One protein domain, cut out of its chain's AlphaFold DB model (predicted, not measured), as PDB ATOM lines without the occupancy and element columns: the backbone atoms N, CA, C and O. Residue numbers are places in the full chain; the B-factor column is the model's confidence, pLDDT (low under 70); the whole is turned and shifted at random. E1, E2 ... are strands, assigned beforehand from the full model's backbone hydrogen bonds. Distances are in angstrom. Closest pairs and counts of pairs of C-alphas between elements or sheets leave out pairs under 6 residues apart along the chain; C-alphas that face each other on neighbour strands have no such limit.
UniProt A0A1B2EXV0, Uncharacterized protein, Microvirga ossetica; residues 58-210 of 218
ATOM      1  N   ASN A  58    -149.111  29.939   7.476       50.16
ATOM      2  CA  ASN A  58    -148.974  30.750   6.266       50.16
ATOM      3  C   ASN A  58    -147.964  30.222   5.218       50.16
ATOM      4  O   ASN A  58    -146.922  29.678   5.585       50.16
ATOM      5  N   ASP A  59    -148.247  30.503   3.939       48.69
ATOM      6  CA  ASP A  59    -147.262  30.631   2.856       48.69
ATOM      7  C   ASP A  59    -147.022  32.141   2.615       48.69
ATOM      8  O   ASP A  59    -147.922  32.833   2.126       48.69
ATOM      9  N   PRO A  60    -145.838  32.684   2.954       51.09
ATOM     10  CA  PRO A  60    -145.532  34.115   2.856       51.09
ATOM     11  C   PRO A  60    -145.592  34.699   1.428       51.09
ATOM     12  O   PRO A  60    -145.399  35.904   1.262       51.09
ATOM     13  N   ALA A  61    -145.855  33.891   0.394       52.22
ATOM     14  CA  ALA A  61    -145.948  34.342  -0.993       52.22
ATOM     15  C   ALA A  61    -147.261  35.075  -1.362       52.22
ATOM     16  O   ALA A  61    -147.276  35.797  -2.362       52.22
ATOM     17  N   ASN A  62    -148.357  34.945  -0.598       64.88
ATOM     18  CA  ASN A  62    -149.618  35.625  -0.932       64.88
ATOM     19  C   ASN A  62    -149.644  37.087  -0.446       64.88
ATOM     20  O   ASN A  62    -150.206  37.406   0.600       64.88
ATOM     21  N   ARG A  63    -149.039  37.985  -1.233       72.56
ATOM     22  CA  ARG A  63    -148.972  39.433  -0.947       72.56
ATOM     23  C   ARG A  63    -150.299  40.181  -1.083       72.56
ATOM     24  O   ARG A  63    -150.455  41.251  -0.504       72.56
ATOM     25  N   ALA A  64    -151.245  39.651  -1.855       81.31
ATOM     26  CA  ALA A  64    -152.535  40.308  -2.059       81.31
ATOM     27  C   ALA A  64    -153.407  40.213  -0.794       81.31
ATOM     28  O   ALA A  64    -154.042  41.179  -0.376       81.31
ATOM     29  N   ASP A  65    -153.399  39.054  -0.131       87.50
ATOM     30  CA  ASP A  65    -154.318  38.756   0.966       87.50
ATOM     31  C   ASP A  65    -153.636  37.978   2.100       87.50
ATOM     32  O   ASP A  65    -153.714  36.750   2.184       87.50
ATOM     33  N   SER A  66    -152.991  38.714   3.008       90.19
ATOM     34  CA  SER A  66    -152.268  38.146   4.154       90.19
ATOM     35  C   SER A  66    -153.168  37.491   5.206       90.19
ATOM     36  O   SER A  66    -152.679  36.737   6.046       90.19
ATOM     37  N   PHE A  67    -154.480  37.731   5.157       91.88
ATOM     38  CA  PHE A  67    -155.454  37.072   6.027       91.88
ATOM     39  C   PHE A  67    -155.940  35.729   5.468       91.88
ATOM     40  O   PHE A  67    -156.470  34.922   6.230       91.88
ATOM     41  N   ALA A  68    -155.751  35.449   4.171       89.81
ATOM     42  CA  ALA A  68    -156.287  34.254   3.508       89.81
ATOM     43  C   ALA A  68    -155.963  32.916   4.202       89.81
ATOM     44  O   ALA A  68    -156.893  32.129   4.378       89.81
ATOM     45  N   PRO A  69    -154.723  32.653   4.661       87.81
ATOM     46  CA  PRO A  69    -154.391  31.400   5.348       87.81
ATOM     47  C   PRO A  69    -155.144  31.213   6.668       87.81
ATOM     48  O   PRO A  69    -155.305  30.092   7.141       87.81
ATOM     49  N   PHE A  70    -155.589  32.318   7.265       90.19
ATOM     50  CA  PHE A  70    -156.227  32.350   8.573       90.19
ATOM     51  C   PHE A  70    -157.753  32.390   8.488       90.19
ATOM     52  O   PHE A  70    -158.411  32.447   9.529       90.19
ATOM     53  N   ARG A  71    -158.324  32.381   7.273       90.75
ATOM     54  CA  ARG A  71    -159.773  32.378   7.062       90.75
ATOM     55  C   ARG A  71    -160.332  30.958   7.015       90.75
ATOM     56  O   ARG A  71    -159.818  30.084   6.324       90.75
ATOM     57  N   GLN A  72    -161.452  30.768   7.701       91.38
ATOM     58  CA  GLN A  72    -162.313  29.602   7.577       91.38
ATOM     59  C   GLN A  72    -163.704  30.058   7.137       91.38
ATOM     60  O   GLN A  72    -164.415  30.713   7.900       91.38
ATOM     61  N   SER A  73    -164.088  29.694   5.916       90.12
ATOM     62  CA  SER A  73    -165.380  30.050   5.325       90.12
ATOM     63  C   SER A  73    -166.515  29.157   5.825       90.12
ATOM     64  O   SER A  73    -166.383  27.935   5.940       90.12
ATOM     65  N   LEU A  74    -167.666  29.773   6.069       89.38
ATOM     66  CA  LEU A  74    -168.948  29.115   6.255       89.38
ATOM     67  C   LEU A  74    -169.592  28.873   4.884       89.38
ATOM     68  O   LEU A  74    -169.716  29.783   4.067       89.38
ATOM     69  N   ALA A  75    -170.069  27.653   4.641       87.62
ATOM     70  CA  ALA A  75    -170.804  27.339   3.420       87.62
ATOM     71  C   ALA A  75    -172.199  27.997   3.436       87.62
ATOM     72  O   ALA A  75    -173.124  27.487   4.067       87.62
ATOM     73  N   ILE A  76    -172.346  29.124   2.730       82.69
ATOM     74  CA  ILE A  76    -173.601  29.899   2.653       82.69
ATOM     75  C   ILE A  76    -174.330  29.797   1.303       82.69
ATOM     76  O   ILE A  76    -175.470  30.233   1.196       82.69
ATOM     77  N   GLY A  77    -173.711  29.183   0.287       84.00
ATOM     78  CA  GLY A  77    -174.340  28.895  -1.012       84.00
ATOM     79  C   GLY A  77    -174.505  30.090  -1.962       84.00
ATOM     80  O   GLY A  77    -174.997  29.900  -3.072       84.00
ATOM     81  N   ASP A  78    -174.079  31.290  -1.564       86.81
ATOM     82  CA  ASP A  78    -174.035  32.476  -2.424       86.81
ATOM     83  C   ASP A  78    -172.633  32.607  -3.057       86.81
ATOM     84  O   ASP A  78    -171.648  32.684  -2.325       86.81
ATOM     85  N   PRO A  79    -172.502  32.620  -4.397       88.00
ATOM     86  CA  PRO A  79    -171.199  32.693  -5.064       88.00
ATOM     87  C   PRO A  79    -170.500  34.057  -4.928       88.00
ATOM     88  O   PRO A  79    -169.293  34.153  -5.169       88.00
ATOM     89  N   ASN A  80    -171.237  35.109  -4.564       90.12
ATOM     90  CA  ASN A  80    -170.704  36.460  -4.410       90.12
ATOM     91  C   ASN A  80    -170.333  36.788  -2.965       90.12
ATOM     92  O   ASN A  80    -169.715  37.825  -2.722       90.12
ATOM     93  N   LEU A  81    -170.703  35.934  -2.013       91.69
ATOM     94  CA  LEU A  81    -170.445  36.149  -0.600       91.69
ATOM     95  C   LEU A  81    -169.560  35.053  -0.033       91.69
ATOM     96  O   LEU A  81    -169.799  33.863  -0.211       91.69
ATOM     97  N   ASP A  82    -168.563  35.486   0.720       92.81
ATOM     98  CA  ASP A  82    -167.769  34.619   1.574       92.81
ATOM     99  C   ASP A  82    -167.863  35.172   2.993       92.81
ATOM    100  O   ASP A  82    -167.622  36.351   3.238       92.81
ATOM    101  N   VAL A  83    -168.302  34.347   3.931       93.94
ATOM    102  CA  VAL A  83    -168.537  34.743   5.320       93.94
ATOM    103  C   VAL A  83    -167.886  33.700   6.193       93.94
ATOM    104  O   VAL A  83    -167.978  32.512   5.899       93.94
ATOM    105  N   GLY A  84    -167.267  34.110   7.289       93.31
ATOM    106  CA  GLY A  84    -166.649  33.147   8.179       93.31
ATOM    107  C   GLY A  84    -165.829  33.789   9.274       93.31
ATOM    108  O   GLY A  84    -166.152  34.872   9.768       93.31
ATOM    109  N   TRP A  85    -164.767  33.091   9.646       94.06
ATOM    110  CA  TRP A  85    -163.884  33.448  10.747       94.06
ATOM    111  C   TRP A  85    -162.478  33.693  10.250       94.06
ATOM    112  O   TRP A  85    -162.003  32.973   9.380       94.06
ATOM    113  N   CYS A  86    -161.797  34.659  10.850       93.56
ATOM    114  CA  CYS A  86    -160.363  34.842  10.686       93.56
ATOM    115  C   CYS A  86    -159.707  34.713  12.064       93.56
ATOM    116  O   CYS A  86    -160.046  35.480  12.968       93.56
ATOM    117  N   LEU A  87    -158.827  33.726  12.256       92.94
ATOM    118  CA  LEU A  87    -158.101  33.550  13.522       92.94
ATOM    119  C   LEU A  87    -156.623  33.864  13.294       92.94
ATOM    120  O   LEU A  87    -155.860  33.025  12.817       92.94
ATOM    121  N   LEU A  88    -156.239  35.096  13.620       91.75
ATOM    122  CA  LEU A  88    -154.876  35.582  13.455       91.75
ATOM    123  C   LEU A  88    -154.019  35.133  14.644       91.75
ATOM    124  O   LEU A  88    -154.357  35.477  15.784       91.75
ATOM    125  N   PRO A  89    -152.919  34.394  14.417       91.00
ATOM    126  CA  PRO A  89    -151.932  34.125  15.453       91.00
ATOM    127  C   PRO A  89    -151.060  35.362  15.702       91.00
ATOM    128  O   PRO A  89    -151.149  36.362  14.988       91.00
ATOM    129  N   ALA A  90    -150.168  35.258  16.684       92.38
ATOM    130  CA  ALA A  90    -149.149  36.263  16.936       92.38
ATOM    131  C   ALA A  90    -148.279  36.416  15.692       92.38
ATOM    132  O   ALA A  90    -147.865  35.423  15.084       92.38
ATOM    133  N   GLY A  91    -147.989  37.657  15.330       92.62
ATOM    134  CA  GLY A  91    -147.190  37.967  14.161       92.62
ATOM    135  C   GLY A  91    -147.644  39.236  13.474       92.62
ATOM    136  O   GLY A  91    -148.371  40.059  14.029       92.62
ATOM    137  N   GLU A  92    -147.183  39.379  12.246       94.31
ATOM    138  CA  GLU A  92    -147.427  40.539  11.408       94.31
ATOM    139  C   GLU A  92    -147.595  40.112   9.952       94.31
ATOM    140  O   GLU A  92    -147.192  39.016   9.547       94.31
ATOM    141  N   GLY A  93    -148.186  40.994   9.159       92.75
ATOM    142  CA  GLY A  93    -148.352  40.786   7.733       92.75
ATOM    143  C   GLY A  93    -148.727  42.070   7.011       92.75
ATOM    144  O   GLY A  93    -148.926  43.126   7.618       92.75
ATOM    145  N   ALA A  94    -148.793  41.972   5.689       93.50
ATOM    146  CA  ALA A  94    -149.185  43.068   4.824       93.50
ATOM    147  C   ALA A  94    -150.004  42.546   3.646       93.50
ATOM    148  O   ALA A  94    -149.732  41.466   3.123       93.50
ATOM    149  N   SER A  95    -150.990  43.332   3.246       92.56
ATOM    150  CA  SER A  95    -151.779  43.142   2.039       92.56
ATOM    151  C   SER A  95    -151.580  44.352   1.141       92.56
ATOM    152  O   SER A  95    -151.825  45.471   1.581       92.56
ATOM    153  N   ASP A  96    -151.141  44.127  -0.095       89.69
ATOM    154  CA  ASP A  96    -150.846  45.204  -1.051       89.69
ATOM    155  C   ASP A  96    -152.044  45.517  -1.972       89.69
ATOM    156  O   ASP A  96    -152.169  46.640  -2.456       89.69
ATOM    157  N   ASP A  97    -152.919  44.533  -2.213       88.19
ATOM    158  CA  ASP A  97    -154.049  44.621  -3.152       88.19
ATOM    159  C   ASP A  97    -155.151  43.623  -2.758       88.19
ATOM    160  O   ASP A  97    -155.195  42.479  -3.220       88.19
ATOM    161  N   VAL A  98    -156.015  44.019  -1.821       90.38
ATOM    162  CA  VAL A  98    -157.053  43.123  -1.292       90.38
ATOM    163  C   VAL A  98    -158.085  42.814  -2.389       90.38
ATOM    164  O   VAL A  98    -158.717  43.730  -2.918       90.38
ATOM    165  N   PRO A  99    -158.349  41.536  -2.717       89.25
ATOM    166  CA  PRO A  99    -159.085  41.178  -3.935       89.25
ATOM    167  C   PRO A  99    -160.611  41.361  -3.846       89.25
ATOM    168  O   PRO A  99    -161.309  41.228  -4.853       89.25
ATOM    169  N   GLN A 100    -161.157  41.610  -2.654       92.75
ATOM    170  CA  GLN A 100    -162.597  41.698  -2.399       92.75
ATOM    171  C   GLN A 100    -162.898  42.796  -1.385       92.75
ATOM    172  O   GLN A 100    -162.079  43.066  -0.513       92.75
ATOM    173  N   HIS A 101    -164.098  43.372  -1.458       95.00
ATOM    174  CA  HIS A 101    -164.590  44.237  -0.387       95.00
ATOM    175  C   HIS A 101    -164.852  43.384   0.845       95.00
ATOM    176  O   HIS A 101    -165.501  42.344   0.737       95.00
ATOM    177  N   GLU A 102    -164.367  43.804   2.002       95.81
ATOM    178  CA  GLU A 102    -164.438  43.016   3.224       95.81
ATOM    179  C   GLU A 102    -164.890  43.874   4.400       95.81
ATOM    180  O   GLU A 102    -164.416  44.986   4.605       95.81
ATOM    181  N   LEU A 103    -165.817  43.344   5.193       97.94
ATOM    182  CA  LEU A 103    -166.098  43.823   6.535       97.94
ATOM    183  C   LEU A 103    -165.512  42.833   7.533       97.94
ATOM    184  O   LEU A 103    -165.823  41.644   7.484       97.94
ATOM    185  N   LEU A 104    -164.748  43.351   8.483       97.56
ATOM    186  CA  LEU A 104    -164.170  42.630   9.602       97.56
ATOM    187  C   LEU A 104    -164.795  43.121  10.903       97.56
ATOM    188  O   LEU A 104    -164.968  44.324  11.097       97.56
ATOM    189  N   VAL A 105    -165.081  42.197  11.819       97.19
ATOM    190  CA  VAL A 105    -165.485  42.511  13.194       97.19
ATOM    191  C   VAL A 105    -164.620  41.710  14.149       97.19
ATOM    192  O   VAL A 105    -164.598  40.478  14.094       97.19
ATOM    193  N   VAL A 106    -163.926  42.400  15.049       96.62
ATOM    194  CA  VAL A 106    -163.095  41.752  16.064       96.62
ATOM    195  C   VAL A 106    -164.000  41.190  17.159       96.62
ATOM    196  O   VAL A 106    -164.787  41.909  17.777       96.62
ATOM    197  N   LEU A 107    -163.891  39.888  17.403       95.00
ATOM    198  CA  LEU A 107    -164.592  39.192  18.478       95.00
ATOM    199  C   LEU A 107    -163.753  39.141  19.754       95.00
ATOM    200  O   LEU A 107    -164.278  39.375  20.837       95.00
ATOM    201  N   GLU A 108    -162.461  38.842  19.619       94.81
ATOM    202  CA  GLU A 108    -161.521  38.673  20.729       94.81
ATOM    203  C   GLU A 108    -160.116  39.132  20.318       94.81
ATOM    204  O   GLU A 108    -159.753  39.068  19.142       94.81
ATOM    205  N   GLY A 109    -159.305  39.532  21.299       95.50
ATOM    206  CA  GLY A 109    -157.920  39.950  21.085       95.50
ATOM    207  C   GLY A 109    -157.763  41.420  20.691       95.50
ATOM    208  O   GLY A 109    -158.682  42.235  20.837       95.50
ATOM    209  N   LYS A 110    -156.553  41.758  20.238       97.62
ATOM    210  CA  LYS A 110    -156.161  43.091  19.772       97.62
ATOM    211  C   LYS A 110    -155.380  42.954  18.467       97.62
ATOM    212  O   LYS A 110    -154.486  42.115  18.386       97.62
ATOM    213  N   ILE A 111    -155.701  43.794  17.491       98.19
ATOM    214  CA  ILE A 111    -155.014  43.874  16.201       98.19
ATOM    215  C   ILE A 111    -154.643  45.329  15.984       98.19
ATOM    216  O   ILE A 111    -155.499  46.201  16.101       98.19
ATOM    217  N   ASP A 112    -153.386  45.593  15.677       98.44
ATOM    218  CA  ASP A 112    -152.950  46.903  15.216       98.44
ATOM    219  C   ASP A 112    -152.936  46.873  13.686       98.44
ATOM    220  O   ASP A 112    -152.339  45.967  13.107       98.44
ATOM    221  N   ILE A 113    -153.649  47.800  13.041       98.25
ATOM    222  CA  ILE A 113    -153.761  47.896  11.577       98.25
ATOM    223  C   ILE A 113    -153.343  49.290  11.133       98.25
ATOM    224  O   ILE A 113    -153.792  50.270  11.718       98.25
ATOM    225  N   GLU A 114    -152.538  49.362  10.075       97.81
ATOM    226  CA  GLU A 114    -152.067  50.598   9.447       97.81
ATOM    227  C   GLU A 114    -152.444  50.593   7.958       97.81
ATOM    228  O   GLU A 114    -152.032  49.690   7.222       97.81
ATOM    229  N   GLY A 115    -153.250  51.567   7.533       95.12
ATOM    230  CA  GLY A 115    -153.623  51.830   6.139       95.12
ATOM    231  C   GLY A 115    -152.730  52.892   5.489       95.12
ATOM    232  O   GLY A 115    -151.612  53.137   5.940       95.12
ATOM    233  N   LYS A 116    -153.210  53.533   4.416       92.12
ATOM    234  CA  LYS A 116    -152.461  54.606   3.731       92.12
ATOM    235  C   LYS A 116    -152.583  55.948   4.454       92.12
ATOM    236  O   LYS A 116    -151.616  56.705   4.501       92.12
ATOM    237  N   GLU A 117    -153.763  56.240   4.992       91.12
ATOM    238  CA  GLU A 117    -154.117  57.503   5.646       91.12
ATOM    239  C   GLU A 117    -153.998  57.441   7.180       91.12
ATOM    240  O   GLU A 117    -154.195  58.447   7.862       91.12
ATOM    241  N   GLY A 118    -153.637  56.278   7.730       93.44
ATOM    242  CA  GLY A 118    -153.359  56.077   9.149       93.44
ATOM    243  C   GLY A 118    -153.764  54.694   9.656       93.44
ATOM    244  O   GLY A 118    -154.232  53.836   8.903       93.44
ATOM    245  N   GLY A 119    -153.617  54.490  10.962       95.25
ATOM    246  CA  GLY A 119    -153.888  53.216  11.616       95.25
ATOM    247  C   GLY A 119    -154.657  53.321  12.925       95.25
ATOM    248  O   GLY A 119    -154.841  54.395  13.503       95.25
ATOM    249  N   ALA A 120    -155.110  52.166  13.409       97.38
ATOM    250  CA  ALA A 120    -155.806  52.035  14.680       97.38
ATOM    251  C   ALA A 120    -155.567  50.672  15.340       97.38
ATOM    252  O   ALA A 120    -155.398  49.641  14.684       97.38
ATOM    253  N   SER A 121    -155.645  50.667  16.673       98.19
ATOM    254  CA  SER A 121    -155.763  49.449  17.473       98.19
ATOM    255  C   SER A 121    -157.222  48.998  17.540       98.19
ATOM    256  O   SER A 121    -158.046  49.634  18.199       98.19
ATOM    257  N   LEU A 122    -157.533  47.858  16.935       98.06
ATOM    258  CA  LEU A 122    -158.849  47.227  16.985       98.06
ATOM    259  C   LEU A 122    -158.913  46.212  18.127       98.06
ATOM    260  O   LEU A 122    -157.983  45.432  18.340       98.06
ATOM    261  N   ARG A 123    -160.020  46.215  18.871       97.00
ATOM    262  CA  ARG A 123    -160.308  45.293  19.982       97.00
ATOM    263  C   ARG A 123    -161.697  44.696  19.802       97.00
ATOM    264  O   ARG A 123    -162.415  45.087  18.893       97.00
ATOM    265  N   ALA A 124    -162.091  43.768  20.671       95.44
ATOM    266  CA  ALA A 124    -163.442  43.203  20.665       95.44
ATOM    267  C   ALA A 124    -164.528  44.292  20.509       95.44
ATOM    268  O   ALA A 124    -164.561  45.257  21.272       95.44
ATOM    269  N   GLY A 125    -165.394  44.133  19.506       91.44
ATOM    270  CA  GLY A 125    -166.436  45.100  19.135       91.44
ATOM    271  C   GLY A 125    -166.027  46.109  18.054       91.44
ATOM    272  O   GLY A 125    -166.903  46.640  17.373       91.44
ATOM    273  N   SER A 126    -164.728  46.336  17.831       97.25
ATOM    274  CA  SER A 126    -164.237  47.153  16.717       97.25
ATOM    275  C   SER A 126    -164.549  46.493  15.377       97.25
ATOM    276  O   SER A 126    -164.522  45.265  15.247       97.25
ATOM    277  N   SER A 127    -164.805  47.322  14.366       97.81
ATOM    278  CA  SER A 127    -165.039  46.867  12.998       97.81
ATOM    279  C   SER A 127    -164.202  47.667  12.006       97.81
ATOM    280  O   SER A 127    -163.897  48.838  12.234       97.81
ATOM    281  N   LEU A 128    -163.830  47.020  10.910       98.00
ATOM    282  CA  LEU A 128    -163.024  47.594   9.840       98.00
ATOM    283  C   LEU A 128    -163.641  47.200   8.505       98.00
ATOM    284  O   LEU A 128    -163.954  46.031   8.293       98.00
ATOM    285  N   ILE A 129    -163.791  48.163   7.606       97.56
ATOM    286  CA  ILE A 129    -164.130  47.902   6.211       97.56
ATOM    287  C   ILE A 129    -162.856  48.065   5.382       97.56
ATOM    288  O   ILE A 129    -162.171  49.082   5.479       97.56
ATOM    289  N   VAL A 130    -162.558  47.056   4.572       96.12
ATOM    290  CA  VAL A 130    -161.440  47.018   3.633       96.12
ATOM    291  C   VAL A 130    -162.023  46.998   2.221       96.12
ATOM    292  O   VAL A 130    -162.554  45.970   1.792       96.12
ATOM    293  N   PRO A 131    -161.994  48.120   1.491       95.38
ATOM    294  CA  PRO A 131    -162.391  48.136   0.088       95.38
ATOM    295  C   PRO A 131    -161.501  47.220  -0.764       95.38
ATOM    296  O   PRO A 131    -160.314  47.047  -0.476       95.38
ATOM    297  N   LYS A 132    -162.050  46.666  -1.851       93.81
ATOM    298  CA  LYS A 132    -161.254  46.001  -2.896       93.81
ATOM    299  C   LYS A 132    -160.174  46.961  -3.410       93.81
ATOM    300  O   LYS A 132    -160.491  48.105  -3.730       93.81
ATOM    301  N   GLY A 133    -158.933  46.489  -3.512       91.94
ATOM    302  CA  GLY A 133    -157.758  47.303  -3.839       91.94
ATOM    303  C   GLY A 133    -157.119  48.009  -2.639       91.94
ATOM    304  O   GLY A 133    -156.109  48.699  -2.789       91.94
ATOM    305  N   GLY A 134    -157.696  47.853  -1.443       92.12
ATOM    306  CA  GLY A 134    -157.123  48.363  -0.206       92.12
ATOM    307  C   GLY A 134    -155.779  47.704   0.101       92.12
ATOM    308  O   GLY A 134    -155.557  46.536  -0.224       92.12
ATOM    309  N   SER A 135    -154.901  48.454   0.764       93.06
ATOM    310  CA  SER A 135    -153.603  47.962   1.222       93.06
ATOM    311  C   SER A 135    -153.412  48.292   2.691       93.06
ATOM    312  O   SER A 135    -153.708  49.414   3.103       93.06
ATOM    313  N   PHE A 136    -152.882  47.360   3.471       95.81
ATOM    314  CA  PHE A 136    -152.663  47.576   4.893       95.81
ATOM    315  C   PHE A 136    -151.567  46.684   5.454       95.81
ATOM    316  O   PHE A 136    -151.280  45.607   4.931       95.81
ATOM    317  N   ARG A 137    -150.987  47.118   6.569       96.19
ATOM    318  CA  ARG A 137    -150.151  46.292   7.441       96.19
ATOM    319  C   ARG A 137    -150.917  45.956   8.703       96.19
ATOM    320  O   ARG A 137    -151.758  46.733   9.147       96.19
ATOM    321  N   TRP A 138    -150.605  44.816   9.298       97.25
ATOM    322  CA  TRP A 138    -151.186  44.421  10.570       97.25
ATOM    323  C   TRP A 138    -150.152  43.773  11.480       97.25
ATOM    324  O   TRP A 138    -149.190  43.165  11.008       97.25
ATOM    325  N   SER A 139    -150.387  43.866  12.785       96.81
ATOM    326  CA  SER A 139    -149.667  43.096  13.796       96.81
ATOM    327  C   SER A 139    -150.590  42.663  14.933       96.81
ATOM    328  O   SER A 139    -151.479  43.408  15.354       96.81
ATOM    329  N   VAL A 140    -150.355  41.462  15.447       96.69
ATOM    330  CA  VAL A 140    -151.043  40.859  16.590       96.69
ATOM    331  C   VAL A 140    -149.978  40.352  17.555       96.69
ATOM    332  O   VAL A 140    -149.112  39.574  17.167       96.69
ATOM    333  N   ALA A 141    -150.032  40.785  18.816       94.00
ATOM    334  CA  ALA A 141    -149.063  40.350  19.824       94.00
ATOM    335  C   ALA A 141    -149.285  38.892  20.266       94.00
ATOM    336  O   ALA A 141    -148.321  38.152  20.424       94.00
ATOM    337  N   ASP A 142    -150.553  38.489  20.420       91.00
ATOM    338  CA  ASP A 142    -150.945  37.163  20.915       91.00
ATOM    339  C   ASP A 142    -151.841  36.427  19.914       91.00
ATOM    340  O   ASP A 142    -151.375  35.701  19.053       91.00
ATOM    341  N   GLN A 143    -153.156  36.588  20.005       92.69
ATOM    342  CA  GLN A 143    -154.104  36.031  19.050       92.69
ATOM    343  C   GLN A 143    -155.285  36.983  18.936       92.69
ATOM    344  O   GLN A 143    -155.713  37.573  19.932       92.69
ATOM    345  N   ALA A 144    -155.847  37.087  17.738       94.81
ATOM    346  CA  ALA A 144    -157.108  37.771  17.516       94.81
ATOM    347  C   ALA A 144    -158.098  36.865  16.788       94.81
ATOM    348  O   ALA A 144    -157.735  36.124  15.875       94.81
ATOM    349  N   LYS A 145    -159.366  36.941  17.193       94.38
ATOM    350  CA  LYS A 145    -160.470  36.262  16.516       94.38
ATOM    351  C   LYS A 145    -161.372  37.303  15.892       94.38
ATOM    352  O   LYS A 145    -161.839  38.208  16.584       94.38
ATOM    353  N   LEU A 146    -161.649  37.148  14.609       95.94
ATOM    354  CA  LEU A 146    -162.551  38.005  13.864       95.94
ATOM    355  C   LEU A 146    -163.613  37.168  13.169       95.94
ATOM    356  O   LEU A 146    -163.411  35.987  12.875       95.94
ATOM    357  N   VAL A 147    -164.718  37.821  12.841       96.44
ATOM    358  CA  VAL A 147    -165.598  37.377  11.761       96.44
ATOM    359  C   VAL A 147    -165.426  38.299  10.575       96.44
ATOM    360  O   VAL A 147    -165.154  39.491  10.743       96.44
ATOM    361  N   PHE A 148    -165.599  37.740   9.386       96.12
ATOM    362  CA  PHE A 148    -165.541  38.494   8.149       96.12
ATOM    363  C   PHE A 148    -166.797  38.269   7.308       96.12
ATOM    364  O   PHE A 148    -167.424  37.209   7.361       96.12
ATOM    365  N   MET A 149    -167.129  39.268   6.499       96.25
ATOM    366  CA  MET A 149    -167.982  39.137   5.324       96.25
ATOM    367  C   MET A 149    -167.250  39.774   4.153       96.25
ATOM    368  O   MET A 149    -166.936  40.960   4.192       96.25
ATOM    369  N   ARG A 150    -167.032  39.003   3.097       95.06
ATOM    370  CA  ARG A 150    -166.428  39.435   1.847       95.06
ATOM    371  C   ARG A 150    -167.469  39.427   0.746       95.06
ATOM    372  O   ARG A 150    -168.272  38.498   0.646       95.06
ATOM    373  N   TYR A 151    -167.431  40.458  -0.083       94.69
ATOM    374  CA  TYR A 151    -168.261  40.594  -1.266       94.69
ATOM    375  C   TYR A 151    -167.380  40.577  -2.516       94.69
ATOM    376  O   TYR A 151    -166.511  41.433  -2.711       94.69
ATOM    377  N   ARG A 152    -167.602  39.569  -3.363       90.31
ATOM    378  CA  ARG A 152    -166.978  39.449  -4.677       90.31
ATOM    379  C   ARG A 152    -167.666  40.427  -5.620       90.31
ATOM    380  O   ARG A 152    -168.817  40.226  -5.993       90.31
ATOM    381  N   ALA A 153    -166.933  41.456  -6.013       82.19
ATOM    382  CA  ALA A 153    -167.395  42.449  -6.961       82.19
ATOM    383  C   ALA A 153    -166.327  42.673  -8.034       82.19
ATOM    384  O   ALA A 153    -165.122  42.626  -7.754       82.19
ATOM    385  N   GLU A 154    -166.764  42.915  -9.265       78.44
ATOM    386  CA  GLU A 154    -165.862  43.314 -10.347       78.44
ATOM    387  C   GLU A 154    -165.364  44.752 -10.119       78.44
ATOM    388  O   GLU A 154    -164.197  45.052 -10.369       78.44
ATOM    389  N   ASP A 155    -166.198  45.607  -9.522       80.19
ATOM    390  CA  ASP A 155    -165.904  47.002  -9.215       80.19
ATOM    391  C   ASP A 155    -164.964  47.167  -8.011       80.19
ATOM    392  O   ASP A 155    -165.225  46.685  -6.907       80.19
ATOM    393  N   ALA A 156    -163.871  47.896  -8.234       78.12
ATOM    394  CA  ALA A 156    -163.055  48.508  -7.193       78.12
ATOM    395  C   ALA A 156    -163.376  50.008  -7.130       78.12
ATOM    396  O   ALA A 156    -163.817  50.599  -8.118       78.12
ATOM    397  N   GLN A 157    -163.175  50.619  -5.965       78.38
ATOM    398  CA  GLN A 157    -163.210  52.071  -5.845       78.38
ATOM    399  C   GLN A 157    -161.768  52.571  -5.814       78.38
ATOM    400  O   GLN A 157    -161.054  52.327  -4.844       78.38
ATOM    401  N   ASP A 158    -161.353  53.256  -6.878       75.06
ATOM    402  CA  ASP A 158    -159.988  53.760  -7.001       75.06
ATOM    403  C   ASP A 158    -159.611  54.643  -5.810       75.06
ATOM    404  O   ASP A 158    -160.339  55.564  -5.433       75.06
ATOM    405  N   GLY A 159    -158.456  54.342  -5.215       74.69
ATOM    406  CA  GLY A 159    -157.901  55.109  -4.103       74.69
ATOM    407  C   GLY A 159    -158.653  54.977  -2.777       74.69
ATOM    408  O   GLY A 159    -158.293  55.683  -1.843       74.69
ATOM    409  N   ALA A 160    -159.657  54.101  -2.663       82.81
ATOM    410  CA  ALA A 160    -160.331  53.879  -1.390       82.81
ATOM    411  C   ALA A 160    -159.362  53.273  -0.361       82.81
ATOM    412  O   ALA A 160    -158.702  52.267  -0.633       82.81
ATOM    413  N   ASP A 161    -159.287  53.895   0.812       91.69
ATOM    414  CA  ASP A 161    -158.517  53.388   1.945       91.69
ATOM    415  C   ASP A 161    -159.416  52.651   2.950       91.69
ATOM    416  O   ASP A 161    -160.636  52.537   2.786       91.69
ATOM    417  N   LEU A 162    -158.788  52.117   3.991       96.56
ATOM    418  CA  LEU A 162    -159.443  51.501   5.132       96.56
ATOM    419  C   LEU A 162    -160.479  52.428   5.780       96.56
ATOM    420  O   LEU A 162    -160.210  53.596   6.049       96.56
ATOM    421  N   VAL A 163    -161.640  51.874   6.136       97.19
ATOM    422  CA  VAL A 163    -162.651  52.595   6.921       97.19
ATOM    423  C   VAL A 163    -162.770  51.959   8.300       97.19
ATOM    424  O   VAL A 163    -163.414  50.922   8.488       97.19
ATOM    425  N   PHE A 164    -162.146  52.605   9.282       97.12
ATOM    426  CA  PHE A 164    -162.298  52.276  10.695       97.12
ATOM    427  C   PHE A 164    -163.687  52.709  11.178       97.12
ATOM    428  O   PHE A 164    -164.040  53.886  11.129       97.12
ATOM    429  N   VAL A 165    -164.504  51.749  11.612       96.31
ATOM    430  CA  VAL A 165    -165.910  52.004  11.944       96.31
ATOM    431  C   VAL A 165    -166.026  52.574  13.355       96.31
ATOM    432  O   VAL A 165    -165.803  51.858  14.333       96.31
ATOM    433  N   ASP A 166    -166.444  53.836  13.456       93.62
ATOM    434  CA  ASP A 166    -166.891  54.439  14.713       93.62
ATOM    435  C   ASP A 166    -168.333  53.986  15.028       93.62
ATOM    436  O   ASP A 166    -169.264  54.351  14.298       93.62
ATOM    437  N   PRO A 167    -168.564  53.193  16.095       90.12
ATOM    438  CA  PRO A 167    -169.911  52.765  16.469       90.12
ATOM    439  C   PRO A 167    -170.806  53.934  16.905       90.12
ATOM    440  O   PRO A 167    -172.033  53.805  16.860       90.12
ATOM    441  N   ASP A 168    -170.218  55.064  17.301       93.31
ATOM    442  CA  ASP A 168    -170.931  56.241  17.784       93.31
ATOM    443  C   ASP A 168    -171.196  57.295  16.708       93.31
ATOM    444  O   ASP A 168    -171.871  58.292  16.997       93.31
ATOM    445  N   VAL A 169    -170.831  57.011  15.450       94.81
ATOM    446  CA  VAL A 169    -171.066  57.891  14.300       94.81
ATOM    447  C   VAL A 169    -172.519  58.406  14.255       94.81
ATOM    448  O   VAL A 169    -173.460  57.619  14.452       94.81
ATOM    449  N   PRO A 170    -172.751  59.711  13.995       97.19
ATOM    450  CA  PRO A 170    -174.099  60.261  13.883       97.19
ATOM    451  C   PRO A 170    -174.940  59.513  12.846       97.19
ATOM    452  O   PRO A 170    -174.485  59.256  11.730       97.19
ATOM    453  N   LEU A 171    -176.179  59.175  13.211       95.81
ATOM    454  CA  LEU A 171    -177.095  58.408  12.367       95.81
ATOM    455  C   LEU A 171    -178.226  59.293  11.833       95.81
ATOM    456  O   LEU A 171    -178.758  60.135  12.557       95.81
ATOM    457  N   SER A 172    -178.629  59.050  10.588       96.88
ATOM    458  CA  SER A 172    -179.781  59.689   9.943       96.88
ATOM    459  C   SER A 172    -180.996  58.756   9.941       96.88
ATOM    460  O   SER A 172    -180.807  57.539   9.907       96.88
ATOM    461  N   PRO A 173    -182.239  59.272   9.962       97.25
ATOM    462  CA  PRO A 173    -183.437  58.445   9.808       97.25
ATOM    463  C   PRO A 173    -183.373  57.550   8.563       97.25
ATOM    464  O   PRO A 173    -182.917  57.979   7.506       97.25
ATOM    465  N   SER A 174    -183.849  56.312   8.688       94.56
ATOM    466  CA  SER A 174    -183.864  55.319   7.609       94.56
ATOM    467  C   SER A 174    -185.198  54.573   7.544       94.56
ATOM    468  O   SER A 174    -186.046  54.718   8.425       94.56
ATOM    469  N   GLY A 175    -185.401  53.791   6.480       89.62
ATOM    470  CA  GLY A 175    -186.633  53.030   6.280       89.62
ATOM    471  C   GLY A 175    -186.869  51.985   7.374       89.62
ATOM    472  O   GLY A 175    -185.944  51.295   7.810       89.62
ATOM    473  N   SER A 176    -188.123  51.856   7.800       89.88
ATOM    474  CA  SER A 176    -188.558  50.803   8.720       89.88
ATOM    475  C   SER A 176    -188.777  49.476   7.976       89.88
ATOM    476  O   SER A 176    -188.957  49.477   6.753       89.88
ATOM    477  N   PRO A 177    -188.771  48.329   8.682       88.88
ATOM    478  CA  PRO A 177    -189.183  47.056   8.097       88.88
ATOM    479  C   PRO A 177    -190.585  47.143   7.481       88.88
ATOM    480  O   PRO A 177    -191.416  47.930   7.934       88.88
ATOM    481  N   ALA A 178    -190.847  46.308   6.474       90.56
ATOM    482  CA  ALA A 178    -192.146  46.247   5.813       90.56
ATOM    483  C   ALA A 178    -193.267  45.951   6.827       90.56
ATOM    484  O   ALA A 178    -193.115  45.072   7.684       90.56
ATOM    485  N   ALA A 179    -194.362  46.709   6.755       91.69
ATOM    486  CA  ALA A 179    -195.405  46.711   7.781       91.69
ATOM    487  C   ALA A 179    -196.073  45.340   7.943       91.69
ATOM    488  O   ALA A 179    -196.407  44.939   9.053       91.69
ATOM    489  N   GLU A 180    -196.192  44.582   6.855       93.31
ATOM    490  CA  GLU A 180    -196.740  43.227   6.832       93.31
ATOM    491  C   GLU A 180    -195.901  42.202   7.609       93.31
ATOM    492  O   GLU A 180    -196.400  41.129   7.947       93.31
ATOM    493  N   LEU A 181    -194.637  42.516   7.906       91.50
ATOM    494  CA  LEU A 181    -193.766  41.665   8.713       91.50
ATOM    495  C   LEU A 181    -193.790  42.045  10.195       91.50
ATOM    496  O   LEU A 181    -193.240  41.298  11.004       91.50
ATOM    497  N   LEU A 182    -194.368  43.189  10.570       93.62
ATOM    498  CA  LEU A 182    -194.336  43.684  11.942       93.62
ATOM    499  C   LEU A 182    -195.400  43.005  12.809       93.62
ATOM    500  O   LEU A 182    -196.575  42.935  12.466       93.62
ATOM    501  N   LEU A 183    -194.959  42.529  13.973       94.94
ATOM    502  CA  LEU A 183    -195.805  41.952  15.025       94.94
ATOM    503  C   LEU A 183    -195.985  42.923  16.206       94.94
ATOM    504  O   LEU A 183    -196.657  42.602  17.183       94.94
ATOM    505  N   SER A 184    -195.348  44.092  16.130       94.50
ATOM    506  CA  SER A 184    -195.393  45.188  17.099       94.50
ATOM    507  C   SER A 184    -195.574  46.524  16.373       94.50
ATOM    508  O   SER A 184    -195.700  46.558  15.151       94.50
ATOM    509  N   GLU A 185    -195.519  47.630  17.114       94.56
ATOM    510  CA  GLU A 185    -195.479  48.974  16.531       94.56
ATOM    511  C   GLU A 185    -194.299  49.156  15.563       94.56
ATOM    512  O   GLU A 185    -193.241  48.530  15.710       94.56
ATOM    513  N   THR A 186    -194.497  50.032  14.573       96.31
ATOM    514  CA  THR A 186    -193.469  50.408  13.599       96.31
ATOM    515  C   THR A 186    -192.298  51.085  14.300       96.31
ATOM    516  O   THR A 186    -192.493  52.123  14.937       96.31
ATOM    517  N   PRO A 187    -191.070  50.560  14.159       96.25
ATOM    518  CA  PRO A 187    -189.928  51.173  14.803       96.25
ATOM    519  C   PRO A 187    -189.472  52.443  14.083       96.25
ATOM    520  O   PRO A 187    -189.596  52.567  12.860       96.25
ATOM    521  N   SER A 188    -188.826  53.335  14.835       95.88
ATOM    522  CA  SER A 188    -187.942  54.351  14.270       95.88
ATOM    523  C   SER A 188    -186.570  53.725  14.025       95.88
ATOM    524  O   SER A 188    -185.981  53.154  14.942       95.88
ATOM    525  N   CYS A 189    -186.077  53.807  12.790       95.06
ATOM    526  CA  CYS A 189    -184.786  53.262  12.376       95.06
ATOM    527  C   CYS A 189    -183.843  54.388  11.961       95.06
ATOM    528  O   CYS A 189    -184.270  55.371  11.350       95.06
ATOM    529  N   ARG A 190    -182.542  54.221  12.201       96.62
ATOM    530  CA  ARG A 190    -181.511  55.163  11.747       96.62
ATOM    531  C   ARG A 190    -180.289  54.423  11.223       96.62
ATOM    532  O   ARG A 190    -179.969  53.341  11.708       96.62
ATOM    533  N   ASN A 191    -179.581  55.010  10.265       96.62
ATOM    534  CA  ASN A 191    -178.313  54.480   9.781       96.62
ATOM    535  C   ASN A 191    -177.301  55.557   9.401       96.62
ATOM    536  O   ASN A 191    -177.615  56.735   9.240       96.62
ATOM    537  N   ASN A 192    -176.066  55.104   9.238       96.62
ATOM    538  CA  ASN A 192    -175.018  55.807   8.531       96.62
ATOM    539  C   ASN A 192    -174.261  54.786   7.676       96.62
ATOM    540  O   ASN A 192    -173.691  53.831   8.207       96.62
ATOM    541  N   THR A 193    -174.309  54.961   6.356       95.69
ATOM    542  CA  THR A 193    -173.541  54.143   5.415       95.69
ATOM    543  C   THR A 193    -172.137  54.717   5.312       95.69
ATOM    544  O   THR A 193    -171.948  55.782   4.734       95.69
ATOM    545  N   LEU A 194    -171.164  53.983   5.844       95.44
ATOM    546  CA  LEU A 194    -169.758  54.386   5.857       95.44
ATOM    547  C   LEU A 194    -169.046  54.012   4.558       95.44
ATOM    548  O   LEU A 194    -168.107  54.681   4.147       95.44
ATOM    549  N   TYR A 195    -169.510  52.948   3.901       94.56
ATOM    550  CA  TYR A 195    -168.982  52.508   2.621       94.56
ATOM    551  C   TYR A 195    -170.076  51.873   1.763       94.56
ATOM    552  O   TYR A 195    -170.948  51.158   2.265       94.56
ATOM    553  N   ALA A 196    -170.010  52.091   0.454       93.00
ATOM    554  CA  ALA A 196    -170.800  51.369  -0.531       93.00
ATOM    555  C   ALA A 196    -169.949  51.122  -1.772       93.00
ATOM    556  O   ALA A 196    -169.184  51.996  -2.173       93.00
ATOM    557  N   THR A 197    -170.115  49.957  -2.397       91.19
ATOM    558  CA  THR A 197    -169.473  49.695  -3.686       91.19
ATOM    559  C   THR A 197    -169.982  50.685  -4.738       91.19
ATOM    560  O   THR A 197    -171.117  51.168  -4.617       91.19
ATOM    561  N   PRO A 198    -169.203  50.977  -5.795       89.31
ATOM    562  CA  PRO A 198    -169.660  51.804  -6.913       89.31
ATOM    563  C   PRO A 198    -171.026  51.379  -7.476       89.31
ATOM    564  O   PRO A 198    -171.887  52.218  -7.743       89.31
ATOM    565  N   THR A 199    -171.260  50.068  -7.579       88.25
ATOM    566  CA  THR A 199    -172.535  49.473  -8.020       88.25
ATOM    567  C   THR A 199    -173.652  49.505  -6.971       88.25
ATOM    568  O   THR A 199    -174.807  49.233  -7.291       88.25
ATOM    569  N   ARG A 200    -173.339  49.829  -5.710       88.56
ATOM    570  CA  ARG A 200    -174.245  49.840  -4.545       88.56
ATOM    571  C   ARG A 200    -174.912  48.501  -4.216       88.56
ATOM    572  O   ARG A 200    -175.805  48.459  -3.372       88.56
ATOM    573  N   HIS A 201    -174.463  47.403  -4.822       89.00
ATOM    574  CA  HIS A 201    -174.927  46.058  -4.480       89.00
ATOM    575  C   HIS A 201    -174.464  45.619  -3.088       89.00
ATOM    576  O   HIS A 201    -175.133  44.815  -2.437       89.00
ATOM    577  N   TRP A 202    -173.356  46.183  -2.601       92.00
ATOM    578  CA  TRP A 202    -172.903  45.995  -1.235       92.00
ATOM    579  C   TRP A 202    -172.615  47.334  -0.563       92.00
ATOM    580  O   TRP A 202    -172.120  48.281  -1.168       92.00
ATOM    581  N   SER A 203    -172.963  47.412   0.715       93.06
ATOM    582  CA  SER A 203    -172.678  48.557   1.572       93.06
ATOM    583  C   SER A 203    -172.475  48.103   3.006       93.06
ATOM    584  O   SER A 203    -173.011  47.067   3.419       93.06
ATOM    585  N   ALA A 204    -171.717  48.884   3.765       95.12
ATOM    586  CA  ALA A 204    -171.454  48.660   5.173       95.12
ATOM    587  C   ALA A 204    -171.557  49.965   5.970       95.12
ATOM    588  O   ALA A 204    -171.298  51.057   5.462       95.12
ATOM    589  N   GLY A 205    -171.985  49.855   7.224       95.19
ATOM    590  CA  GLY A 205    -172.207  51.012   8.082       95.19
ATOM    591  C   GLY A 205    -172.827  50.652   9.425       95.19
ATOM    592  O   GLY A 205    -172.930  49.474   9.774       95.19
ATOM    593  N   VAL A 206    -173.265  51.671  10.159       96.25
ATOM    594  CA  VAL A 206    -173.885  51.533  11.484       96.25
ATOM    595  C   VAL A 206    -175.391  51.737  11.367       96.25
ATOM    596  O   VAL A 206    -175.853  52.590  10.607       96.25
ATOM    597  N   TRP A 207    -176.167  50.955  12.115       95.50
ATOM    598  CA  TRP A 207    -177.624  51.086  12.181       95.50
ATOM    599  C   TRP A 207    -178.138  50.873  13.601       95.50
ATOM    600  O   TRP A 207    -177.571  50.103  14.383       95.50
ATOM    601  N   ASP A 208    -179.245  51.533  13.920       93.81
ATOM    602  CA  ASP A 208    -180.040  51.227  15.098       93.81
ATOM    603  C   ASP A 208    -181.540  51.387  14.853       93.81
ATOM    604  O   ASP A 208    -182.003  51.838  13.801       93.81
ATOM    605  N   SER A 209    -182.305  50.947  15.847       95.69
ATOM    606  CA  SER A 209    -183.753  50.997  15.826       95.69
ATOM    607  C   SER A 209    -184.315  50.989  17.240       95.69
ATOM    608  O   SER A 209    -183.710  50.424  18.158       95.69
ATOM    609  N   THR A 210    -185.483  51.600  17.418       94.88
ATOM    610  CA  THR A 210    -186.311  51.350  18.602       94.88
ATOM    611  C   THR A 210    -186.744  49.877  18.638       94.88
ATOM    612  O   THR A 210    -186.798  49.236  17.591       94.88
TER     613      THR A 210
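What this domain is: This is residues 58 to 210 of the 218 residues of an uncharacterized protein of Microvirga ossetica (UniProt A0A1B2EXV0). A large sheet of eight strands folds over on itself where its long strands E2 and E7 bend sharply, and a small second sheet, E9, E10 and E11, crosses its E3, E6 and E8 part, only partly face to face with it. The far end of the small sheet, with E9 and residues 175 to 188, reaches away from this body and makes the length. The printed part has 153 residues, with no named helix and eleven strands, E1 to E11 in chain order: all strand. The large sheet is branched, its neighbours antiparallel; the small one has the order E9, E10, E11, with E10 and E11 antiparallel. The whole is compact, with a radius of gyration of the C-alphas of 16.6 A, yet elongated, spanning 53 by 32 by 31 A.

How they stand to each other: In the large, strongly twisted sheet, E7, residues 136 to 151, bends by 142 degrees at residue 142. On one side of it is E2, residues 81 to 95, antiparallel, with N 90 and O 142 2.7 A apart; E2 bends by 138 degrees at residue 92. On the other side are E3, residues 101 to 108, with N 103 and O 149 2.8 A apart, and E4, residues 110 to 114, with N 112 and O 139 2.9 A apart. E1, residues 71 to 74, forms a hairpin with E2, N 72 and O 85 being 2.8 A apart. E5, residues 119 to 123, forms a hairpin with E4, N 122 and O 111 being 2.8 A apart. E6, residues 127 to 130, is the antiparallel neighbour of E3, with N 104 and O 128 2.8 A apart, and of E8, residues 163 to 165, with N 129 and O 163 2.9 A apart. E10, residues 189 to 196, and E11, residues 203 to 209, form a hairpin, with N 192 and O 206 2.9 A apart. E9, residues 172 to 174, and E10 meet only at a point, where C-alphas 173 and 190 are 4.3 A apart. The two sheets form a sandwich, two sheets face to face, their strands at 82 degrees; the closest C-alphas of E3 and E11, Leu 103 and Ala 204, are 7.3 A apart.

Where its parts are: E1 begins at C-alpha 71, (-159.773, 32.378, 7.062), and E11 ends at C-alpha 209, (-183.753, 50.997, 15.826). From first to last C-alpha E3 measures 22.1 A, E2 20.1 A, E10 19.1 A, and E7 and E11 18.2 A each.

The domain as a whole: The C-alphas farthest apart, Ala 61 and Glu 185, are 54.5 A apart. The printed part has no cut; the links E7 to E8 and E9 to E10 are long. Residues 58 to 62 have pLDDT under 70.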